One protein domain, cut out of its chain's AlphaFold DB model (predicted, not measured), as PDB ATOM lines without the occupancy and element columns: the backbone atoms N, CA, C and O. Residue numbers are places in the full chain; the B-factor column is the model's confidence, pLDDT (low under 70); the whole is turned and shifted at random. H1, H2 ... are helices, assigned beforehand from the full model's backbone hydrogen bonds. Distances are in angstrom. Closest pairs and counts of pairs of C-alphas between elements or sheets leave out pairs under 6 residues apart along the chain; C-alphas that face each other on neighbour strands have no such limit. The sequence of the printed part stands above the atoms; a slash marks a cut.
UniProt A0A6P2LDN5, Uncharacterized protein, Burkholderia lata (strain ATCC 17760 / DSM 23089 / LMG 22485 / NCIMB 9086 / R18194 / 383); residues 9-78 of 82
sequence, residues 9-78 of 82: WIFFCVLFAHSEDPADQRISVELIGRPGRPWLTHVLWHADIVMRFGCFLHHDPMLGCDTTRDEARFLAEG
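What this domain is: This is residues 9 to 78 of the 82 residues of an uncharacterized protein of Burkholderia lata (strain ATCC 17760 / DSM 23089 / LMG 22485 / NCIMB 9086 / R18194 / 383) (UniProt A0A6P2LDN5). Three helices, H1, H2 and H3, lie side by side in a small up-and-down group, with H2 between the other two in contact, and a short fourth helix, H4, sits off beyond the last residues of H3. A long loop joins H3 to H4, and its residues 60 to 66 stick out from the body. The printed part has 70 residues with four named helices, in the order H1, H2, H3, H4, and no named strand; the class is all helix. The whole is only just loose, close to compact, with a radius of gyration of the C-alphas of 13.4 A, and it is elongated, spanning 37 by 21 by 17 A.

Where its parts are: H1 runs over residues 10 to 17, from C-alpha 10 at (7.431, 148.811, 372.387), and has 8 residues. H2, residues 22 to 32, measures 15.5 A from first to last C-alpha. H3, residues 40 to 53, is the longest helix with 14 residues and 20.2 A, and it ends at C-alpha 53 at (19.978, 128.588, 364.218). H4, residues 69 to 76, has 8 residues and ends at C-alpha 76 at (14.873, 128.667, 350.105).

How they stand to each other: H1 and H2 form a helical hairpin: they touch, closest at the C-alphas of Phe 16 and Asp 24, 5.0 A apart, and run opposite ways at a shallow tilt of 29 degrees. H2 and H3 form a second helical hairpin, with a shallow tilt of 4 degrees, opposite ways; their closest C-alphas, of Gln 25 and Ala 47, are 5.1 A apart. H1 and H3 only just touch, with 3 pairs of C-alphas within 8 A, and H3 does so with residues 43 to 47 alone. Their closest C-alphas are those of Ala 17 and Val 43, 6.1 A apart, and they run the same way at a shallow tilt of 26 degrees. H3 and H4 are close but not clearly touching: the closest C-alphas, of Phe 53 and Glu 71, are 7.5 A apart. H4 is apart from H1 and from H2. In H2, H3 and H4 every O i to N i+4 pair is within hydrogen-bond range; in H1 it is 1 of 4, beside 3 of 5 for O i to N i+3.

The domain as a whole: The two C-alphas farthest apart are those of Gly 36 and Gly 64, at 40.6 A. The printed part has no cut. The link from H1 to H2 is tight, that from H2 to H3 is short, and that from H3 to H4, residues 54 to 68, is long. Residues 60 to 66 of this long link stand free. The mean pLDDT of the printed part is 87.3, and residues 59 to 66 of the model are under 70.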
ATOM      1  N   TRP A   9       6.778 152.448 374.421       88.19
ATOM      2  CA  TRP A   9       7.498 151.427 375.207       88.19
ATOM      3  C   TRP A   9       7.925 150.224 374.353       88.19
ATOM      4  O   TRP A   9       8.957 149.613 374.622       88.19
ATOM      5  N   ILE A  10       7.160 149.924 373.296       88.19
ATOM      6  CA  ILE A  10       7.431 148.811 372.387       88.19
ATOM      7  C   ILE A  10       8.821 148.924 371.755       88.19
ATOM      8  O   ILE A  10       9.492 147.908 371.609       88.19
ATOM      9  N   PHE A  11       9.301 150.140 371.470       89.31
ATOM     10  CA  PHE A  11      10.614 150.364 370.861       89.31
ATOM     11  C   PHE A  11      11.773 149.935 371.766       89.31
ATOM     12  O   PHE A  11      12.827 149.562 371.264       89.31
ATOM     13  N   PHE A  12      11.577 149.922 373.086       89.62
ATOM     14  CA  PHE A  12      12.569 149.374 374.012       89.62
ATOM     15  C   PHE A  12      12.528 147.844 374.050       89.62
ATOM     16  O   PHE A  12      13.557 147.204 374.228       89.62
ATOM     17  N   CYS A  13      11.352 147.245 373.859       91.31
ATOM     18  CA  CYS A  13      11.185 145.796 373.928       91.31
ATOM     19  C   CYS A  13      11.563 145.076 372.634       91.31
ATOM     20  O   CYS A  13      12.064 143.957 372.692       91.31
ATOM     21  N   VAL A  14      11.366 145.707 371.473       91.38
ATOM     22  CA  VAL A  14      11.777 145.118 370.188       91.38
ATOM     23  C   VAL A  14      13.291 144.945 370.087       91.38
ATOM     24  O   VAL A  14      13.729 144.124 369.297       91.38
ATOM     25  N   LEU A  15      14.097 145.632 370.906       94.12
ATOM     26  CA  LEU A  15      15.543 145.382 370.976       94.12
ATOM     27  C   LEU A  15      15.850 143.930 371.368       94.12
ATOM     28  O   LEU A  15      16.700 143.307 370.748       94.12
ATOM     29  N   PHE A  16      15.099 143.363 372.318       95.81
ATOM     30  CA  PHE A  16      15.234 141.951 372.685       95.81
ATOM     31  C   PHE A  16      14.795 141.020 371.554       95.81
ATOM     32  O   PHE A  16      15.390 139.969 371.357       95.81
ATOM     33  N   ALA A  17      13.772 141.409 370.784       93.38
ATOM     34  CA  ALA A  17      13.317 140.622 369.641       93.38
ATOM     35  C   ALA A  17      14.372 140.550 368.524       93.38
ATOM     36  O   ALA A  17      14.437 139.531 367.850       93.38
ATOM     37  N   HIS A  18      15.207 141.582 368.355       92.88
ATOM     38  CA  HIS A  18      16.294 141.610 367.366       92.88
ATOM     39  C   HIS A  18      17.644 141.112 367.911       92.88
ATOM     40  O   HIS A  18      18.623 141.090 367.170       92.88
ATOM     41  N   SER A  19      17.724 140.734 369.189       95.06
ATOM     42  CA  SER A  19      18.924 140.114 369.752       95.06
ATOM     43  C   SER A  19      19.047 138.669 369.271       95.06
ATOM     44  O   SER A  19      18.057 137.948 369.190       95.06
ATOM     45  N   GLU A  20      20.262 138.213 368.990       94.56
ATOM     46  CA  GLU A  20      20.536 136.817 368.621       94.56
ATOM     47  C   GLU A  20      20.780 135.927 369.853       94.56
ATOM     48  O   GLU A  20      21.119 134.754 369.726       94.56
ATOM     49  N   ASP A  21      20.575 136.454 371.065       96.25
ATOM     50  CA  ASP A  21      20.671 135.678 372.298       96.25
ATOM     51  C   ASP A  21      19.342 134.943 372.611       96.25
ATOM     52  O   ASP A  21      18.283 135.573 372.734       96.25
ATOM     53  N   PRO A  22      19.357 133.610 372.811       96.19
ATOM     54  CA  PRO A  22      18.166 132.841 373.178       96.19
ATOM     55  C   PRO A  22      17.461 133.297 374.468       96.19
ATOM     56  O   PRO A  22      16.255 133.095 374.623       96.19
ATOM     57  N   ALA A  23      18.188 133.858 375.436       97.19
ATOM     58  CA  ALA A  23      17.609 134.406 376.657       97.19
ATOM     59  C   ALA A  23      16.841 135.703 376.375       97.19
ATOM     60  O   ALA A  23      15.726 135.861 376.878       97.19
ATOM     61  N   ASP A  24      17.370 136.568 375.511       97.38
ATOM     62  CA  ASP A  24      16.684 137.791 375.085       97.38
ATOM     63  C   ASP A  24      15.406 137.477 374.306       97.38
ATOM     64  O   ASP A  24      14.380 138.131 374.495       97.38
ATOM     65  N   GLN A  25      15.402 136.401 373.518       97.12
ATOM     66  CA  GLN A  25      14.189 135.940 372.838       97.12
ATOM     67  C   GLN A  25      13.086 135.499 373.806       97.12
ATOM     68  O   GLN A  25      11.902 135.718 373.556       97.12
ATOM     69  N   ARG A  26      13.435 134.923 374.961       96.31
ATOM     70  CA  ARG A  26      12.431 134.614 375.996       96.31
ATOM     71  C   ARG A  26      11.852 135.893 376.597       96.31
ATOM     72  O   ARG A  26      10.639 135.978 376.781       96.31
ATOM     73  N   ILE A  27      12.705 136.888 376.843       95.94
ATOM     74  CA  ILE A  27      12.300 138.205 377.351       95.94
ATOM     75  C   ILE A  27      11.381 138.907 376.342       95.94
ATOM     76  O   ILE A  27      10.350 139.462 376.724       95.94
ATOM     77  N   SER A  28      11.702 138.853 375.048       95.69
ATOM     78  CA  SER A  28      10.883 139.464 374.000       95.69
ATOM     79  C   SER A  28       9.476 138.848 373.965       95.69
ATOM     80  O   SER A  28       8.478 139.576 374.010       95.69
ATOM     81  N   VAL A  29       9.366 137.517 373.996       95.75
ATOM     82  CA  VAL A  29       8.077 136.808 374.038       95.75
ATOM     83  C   VAL A  29       7.281 137.172 375.294       95.75
ATOM     84  O   VAL A  29       6.082 137.437 375.197       95.75
ATOM     85  N   GLU A  30       7.921 137.255 376.461       94.81
ATOM     86  CA  GLU A  30       7.254 137.633 377.713       94.81
ATOM     87  C   GLU A  30       6.695 139.067 377.671       94.81
ATOM     88  O   GLU A  30       5.552 139.320 378.075       94.81
ATOM     89  N   LEU A  31       7.481 140.014 377.151       92.06
ATOM     90  CA  LEU A  31       7.128 141.433 377.142       92.06
ATOM     91  C   LEU A  31       6.068 141.765 376.087       92.06
ATOM     92  O   LEU A  31       5.099 142.474 376.383       92.06
ATOM     93  N   ILE A  32       6.231 141.269 374.856       91.25
ATOM     94  CA  ILE A  32       5.431 141.715 373.700       91.25
ATOM     95  C   ILE A  32       4.596 140.602 373.050       91.25
ATOM     96  O   ILE A  32       3.662 140.911 372.305       91.25
ATOM     97  N   GLY A  33       4.828 139.335 373.404       90.06
ATOM     98  CA  GLY A  33       4.131 138.145 372.894       90.06
ATOM     99  C   GLY A  33       2.808 137.825 373.592       90.06
ATOM    100  O   GLY A  33       2.472 136.661 373.804       90.06
ATOM    101  N   ARG A  34       2.018 138.840 373.956       88.94
ATOM    102  CA  ARG A  34       0.683 138.605 374.537       88.94
ATOM    103  C   ARG A  34      -0.363 138.303 373.449       88.94
ATOM    104  O   ARG A  34      -0.363 138.985 372.420       88.94
ATOM    105  N   PRO A  35      -1.302 137.363 373.682       88.50
ATOM    106  CA  PRO A  35      -2.420 137.096 372.775       88.50
ATOM    107  C   PRO A  35      -3.197 138.356 372.387       88.50
ATOM    108  O   PRO A  35      -3.426 139.237 373.217       88.50
ATOM    109  N   GLY A  36      -3.601 138.443 371.117       86.25
ATOM    110  CA  GLY A  36      -4.357 139.580 370.581       86.25
ATOM    111  C   GLY A  36      -3.519 140.824 370.264       86.25
ATOM    112  O   GLY A  36      -4.074 141.821 369.807       86.25
ATOM    113  N   ARG A  37      -2.194 140.792 370.475       86.94
ATOM    114  CA  ARG A  37      -1.295 141.851 369.999       86.94
ATOM    115  C   ARG A  37      -0.842 141.586 368.558       86.94
ATOM    116  O   ARG A  37      -0.565 140.435 368.224       86.94
ATOM    117  N   PRO A  38      -0.684 142.634 367.729       88.56
ATOM    118  CA  PRO A  38      -0.282 142.470 366.329       88.56
ATOM    119  C   PRO A  38       1.142 141.910 366.169       88.56
ATOM    120  O   PRO A  38       1.459 141.322 365.144       88.56
ATOM    121  N   TRP A  39       1.987 142.043 367.195       87.94
ATOM    122  CA  TRP A  39       3.393 141.616 367.189       87.94
ATOM    123  C   TRP A  39       3.611 140.153 367.597       87.94
ATOM    124  O   TRP A  39       4.738 139.673 367.514       87.94
ATOM    125  N   LEU A  40       2.573 139.444 368.060       92.19
ATOM    126  CA  LEU A  40       2.715 138.093 368.613       92.19
ATOM    127  C   LEU A  40       3.379 137.133 367.623       92.19
ATOM    128  O   LEU A  40       4.360 136.477 367.959       92.19
ATOM    129  N   THR A  41       2.852 137.070 366.401       92.25
ATOM    130  CA  THR A  41       3.384 136.185 365.360       92.25
ATOM    131  C   THR A  41       4.845 136.506 365.073       92.25
ATOM    132  O   THR A  41       5.658 135.598 364.965       92.25
ATOM    133  N   HIS A  42       5.188 137.794 365.026       91.38
ATOM    134  CA  HIS A  42       6.542 138.249 364.747       91.38
ATOM    135  C   HIS A  42       7.525 137.824 365.842       91.38
ATOM    136  O   HIS A  42       8.566 137.249 365.537       91.38
ATOM    137  N   VAL A  43       7.181 138.040 367.118       94.19
ATOM    138  CA  VAL A  43       8.093 137.737 368.231       94.19
ATOM    139  C   VAL A  43       8.299 136.235 368.426       94.19
ATOM    140  O   VAL A  43       9.413 135.797 368.690       94.19
ATOM    141  N   LEU A  44       7.248 135.431 368.231       95.00
ATOM    142  CA  LEU A  44       7.371 133.972 368.277       95.00
ATOM    143  C   LEU A  44       8.238 133.450 367.132       95.00
ATOM    144  O   LEU A  44       9.002 132.508 367.321       95.00
ATOM    145  N   TRP A  45       8.133 134.072 365.961       93.38
ATOM    146  CA  TRP A  45       8.932 133.697 364.807       93.38
ATOM    147  C   TRP A  45      10.412 134.058 364.976       93.38
ATOM    148  O   TRP A  45      11.271 133.242 364.656       93.38
ATOM    149  N   HIS A  46      10.716 135.221 365.567       94.50
ATOM    150  CA  HIS A  46      12.093 135.592 365.920       94.50
ATOM    151  C   HIS A  46      12.700 134.596 366.912       94.50
ATOM    152  O   HIS A  46      13.802 134.089 366.692       94.50
ATOM    153  N   ALA A  47      11.941 134.250 367.953       95.38
ATOM    154  CA  ALA A  47      12.368 133.270 368.937       95.38
ATOM    155  C   ALA A  47      12.612 131.885 368.313       95.38
ATOM    156  O   ALA A  47      13.606 131.253 368.656       95.38
ATOM    157  N   ASP A  48      11.764 131.418 367.384       95.19
ATOM    158  CA  ASP A  48      11.969 130.133 366.692       95.19
ATOM    159  C   ASP A  48      13.282 130.114 365.899       95.19
ATOM    160  O   ASP A  48      14.066 129.175 366.025       95.19
ATOM    161  N   ILE A  49      13.554 131.173 365.131       92.88
ATOM    162  CA  ILE A  49      14.761 131.282 364.300       92.88
ATOM    163  C   ILE A  49      16.018 131.234 365.165       92.88
ATOM    164  O   ILE A  49      16.877 130.379 364.954       92.88
ATOM    165  N   VAL A  50      16.102 132.090 366.183       94.12
ATOM    166  CA  VAL A  50      17.276 132.162 367.062       94.12
ATOM    167  C   VAL A  50      17.428 130.888 367.896       94.12
ATOM    168  O   VAL A  50      18.542 130.415 368.093       94.12
ATOM    169  N   MET A  51      16.337 130.257 368.338       94.88
ATOM    170  CA  MET A  51      16.417 128.973 369.048       94.88
ATOM    171  C   MET A  51      16.902 127.823 368.155       94.88
ATOM    172  O   MET A  51      17.496 126.873 368.667       94.88
ATOM    173  N   ARG A  52      16.636 127.877 366.845       92.25
ATOM    174  CA  ARG A  52      17.015 126.829 365.884       92.25
ATOM    175  C   ARG A  52      18.406 127.023 365.296       92.25
ATOM    176  O   ARG A  52      19.116 126.037 365.131       92.25
ATOM    177  N   PHE A  53      18.766 128.260 364.972       90.00
ATOM    178  CA  PHE A  53      19.978 128.588 364.218       90.00
ATOM    179  C   PHE A  53      20.998 129.389 365.034       90.00
ATOM    180  O   PHE A  53      22.156 129.475 364.650       90.00
ATOM    181  N   GLY A  54      20.603 129.950 366.179       90.19
ATOM    182  CA  GLY A  54      21.472 130.777 367.022       90.19
ATOM    183  C   GLY A  54      21.662 132.211 366.523       90.19
ATOM    184  O   GLY A  54      22.274 133.005 367.225       90.19
ATOM    185  N   CYS A  55      21.143 132.552 365.343       88.81
ATOM    186  CA  CYS A  55      21.225 133.881 364.744       88.81
ATOM    187  C   CYS A  55      20.089 134.104 363.736       88.81
ATOM    188  O   CYS A  55      19.398 133.159 363.331       88.81
ATOM    189  N   PHE A  56      19.898 135.351 363.310       88.25
ATOM    190  CA  PHE A  56      19.069 135.650 362.150       88.25
ATOM    191  C   PHE A  56      19.888 135.385 360.893       88.25
ATOM    192  O   PHE A  56      20.898 136.031 360.625       88.25
ATOM    193  N   LEU A  57      19.442 134.412 360.101       81.88
ATOM    194  CA  LEU A  57      20.109 134.041 358.860       81.88
ATOM    195  C   LEU A  57      19.929 135.152 357.818       81.88
ATOM    196  O   LEU A  57      18.984 135.147 357.030       81.88
ATOM    197  N   HIS A  58      20.854 136.104 357.811       71.19
ATOM    198  CA  HIS A  58      21.019 137.077 356.745       71.19
ATOM    199  C   HIS A  58      22.102 136.572 355.799       71.19
ATOM    200  O   HIS A  58      23.270 136.463 356.166       71.19
ATOM    201  N   HIS A  59      21.720 136.235 354.571       62.53
ATOM    202  CA  HIS A  59      22.694 135.804 353.581       62.53
ATOM    203  C   HIS A  59      23.408 137.027 352.998       62.53
ATOM    204  O   HIS A  59      22.866 137.705 352.124       62.53
ATOM    205  N   ASP A  60      24.636 137.281 353.445       58.09
ATOM    206  CA  ASP A  60      25.601 138.027 352.646       58.09
ATOM    207  C   ASP A  60      26.570 137.017 352.005       58.09
ATOM    208  O   ASP A  60      27.458 136.498 352.690       58.09
ATOM    209  N   PRO A  61      26.430 136.720 350.698       58.75
ATOM    210  CA  PRO A  61      27.350 135.824 350.002       58.75
ATOM    211  C   PRO A  61      28.811 136.294 350.082       58.75
ATOM    212  O   PRO A  61      29.719 135.508 349.825       58.75
ATOM    213  N   MET A  62      29.052 137.570 350.404       61.62
ATOM    214  CA  MET A  62      30.386 138.152 350.516       61.62
ATOM    215  C   MET A  62      31.046 137.903 351.877       61.62
ATOM    216  O   MET A  62      32.267 138.025 351.968       61.62
ATOM    217  N   LEU A  63      30.287 137.539 352.921       65.75
ATOM    218  CA  LEU A  63      30.827 137.334 354.275       65.75
ATOM    219  C   LEU A  63      31.441 135.943 354.498       65.75
ATOM    220  O   LEU A  63      32.076 135.724 355.524       65.75
ATOM    221  N   GLY A  64      31.324 135.023 353.532       58.50
ATOM    222  CA  GLY A  64      32.073 133.759 353.530       58.50
ATOM    223  C   GLY A  64      31.719 132.781 354.655       58.50
ATOM    224  O   GLY A  64      32.482 131.852 354.904       58.50
ATOM    225  N   CYS A  65      30.588 132.972 355.338       67.44
ATOM    226  CA  CYS A  65      30.075 131.997 356.293       67.44
ATOM    227  C   CYS A  65      29.504 130.792 355.539       67.44
ATOM    228  O   CYS A  65      28.570 130.936 354.745       67.44
ATOM    229  N   ASP A  66      30.046 129.602 355.801       69.69
ATOM    230  CA  ASP A  66      29.511 128.356 355.258       69.69
ATOM    231  C   ASP A  66      28.092 128.129 355.797       69.69
ATOM    232  O   ASP A  66      27.894 127.800 356.966       69.69
ATOM    233  N   THR A  67      27.094 128.315 354.931       75.88
ATOM    234  CA  THR A  67      25.690 128.039 355.250       75.88
ATOM    235  C   THR A  67      25.476 126.530 355.301       75.88
ATOM    236  O   THR A  67      25.773 125.804 354.346       75.88
ATOM    237  N   THR A  68      24.931 126.031 356.404       85.06
ATOM    238  CA  THR A  68      24.569 124.622 356.534       85.06
ATOM    239  C   THR A  68      23.403 124.272 355.607       85.06
ATOM    240  O   THR A  68      22.622 125.117 355.166       85.06
ATOM    241  N   ARG A  69      23.228 122.980 355.315       85.62
ATOM    242  CA  ARG A  69      22.138 122.516 354.442       85.62
ATOM    243  C   ARG A  69      20.746 122.878 354.982       85.62
ATOM    244  O   ARG A  69      19.838 123.125 354.189       85.62
ATOM    245  N   ASP A  70      20.577 122.883 356.301       85.12
ATOM    246  CA  ASP A  70      19.297 123.199 356.938       85.12
ATOM    247  C   ASP A  70      18.981 124.692 356.886       85.12
ATOM    248  O   ASP A  70      17.844 125.055 356.584       85.12
ATOM    249  N   GLU A  71      19.984 125.546 357.078       86.69
ATOM    250  CA  GLU A  71      19.866 126.996 356.896       86.69
ATOM    251  C   GLU A  71      19.553 127.340 355.434       86.69
ATOM    252  O   GLU A  71      18.618 128.088 355.159       86.69
ATOM    253  N   ALA A  72      20.254 126.718 354.480       84.19
ATOM    254  CA  ALA A  72      20.010 126.922 353.052       84.19
ATOM    255  C   ALA A  72      18.584 126.520 352.642       84.19
ATOM    256  O   ALA A  72      17.936 127.220 351.864       84.19
ATOM    257  N   ARG A  73      18.069 125.409 353.187       87.19
ATOM    258  CA  ARG A  73      16.681 124.983 352.964       87.19
ATOM    259  C   ARG A  73      15.685 125.963 353.579       87.19
ATOM    260  O   ARG A  73      14.738 126.345 352.902       87.19
ATOM    261  N   PHE A  74      15.908 126.383 354.823       87.44
ATOM    262  CA  PHE A  74      15.048 127.356 355.496       87.44
ATOM    263  C   PHE A  74      14.953 128.668 354.706       87.44
ATOM    264  O   PHE A  74      13.858 129.184 354.489       87.44
ATOM    265  N   LEU A  75      16.085 129.163 354.200       84.56
ATOM    266  CA  LEU A  75      16.134 130.348 353.346       84.56
ATOM    267  C   LEU A  75      15.399 130.143 352.011       84.56
ATOM    268  O   LEU A  75      14.661 131.028 351.579       84.56
ATOM    269  N   ALA A  76      15.544 128.977 351.372       85.25
ATOM    270  CA  ALA A  76      14.873 128.667 350.105       85.25
ATOM    271  C   ALA A  76      13.338 128.578 350.223       85.25
ATOM    272  O   ALA A  76      12.631 128.819 349.245       85.25
ATOM    273  N   GLU A  77      12.817 128.250 351.407       86.06
ATOM    274  CA  GLU A  77      11.379 128.134 351.691       86.06
ATOM    275  C   GLU A  77      10.715 129.477 352.061       86.06
ATOM    276  O   GLU A  77       9.535 129.511 352.405       86.06
ATOM    277  N   GLY A  78      11.446 130.592 351.961       77.44
ATOM    278  CA  GLY A  78      10.946 131.938 352.264       77.44
ATOM    279  C   GLY A  78      11.570 132.578 353.504       77.44
ATOM    280  O   GLY A  78      11.369 133.772 353.695       77.44
TER     281      GLY A  78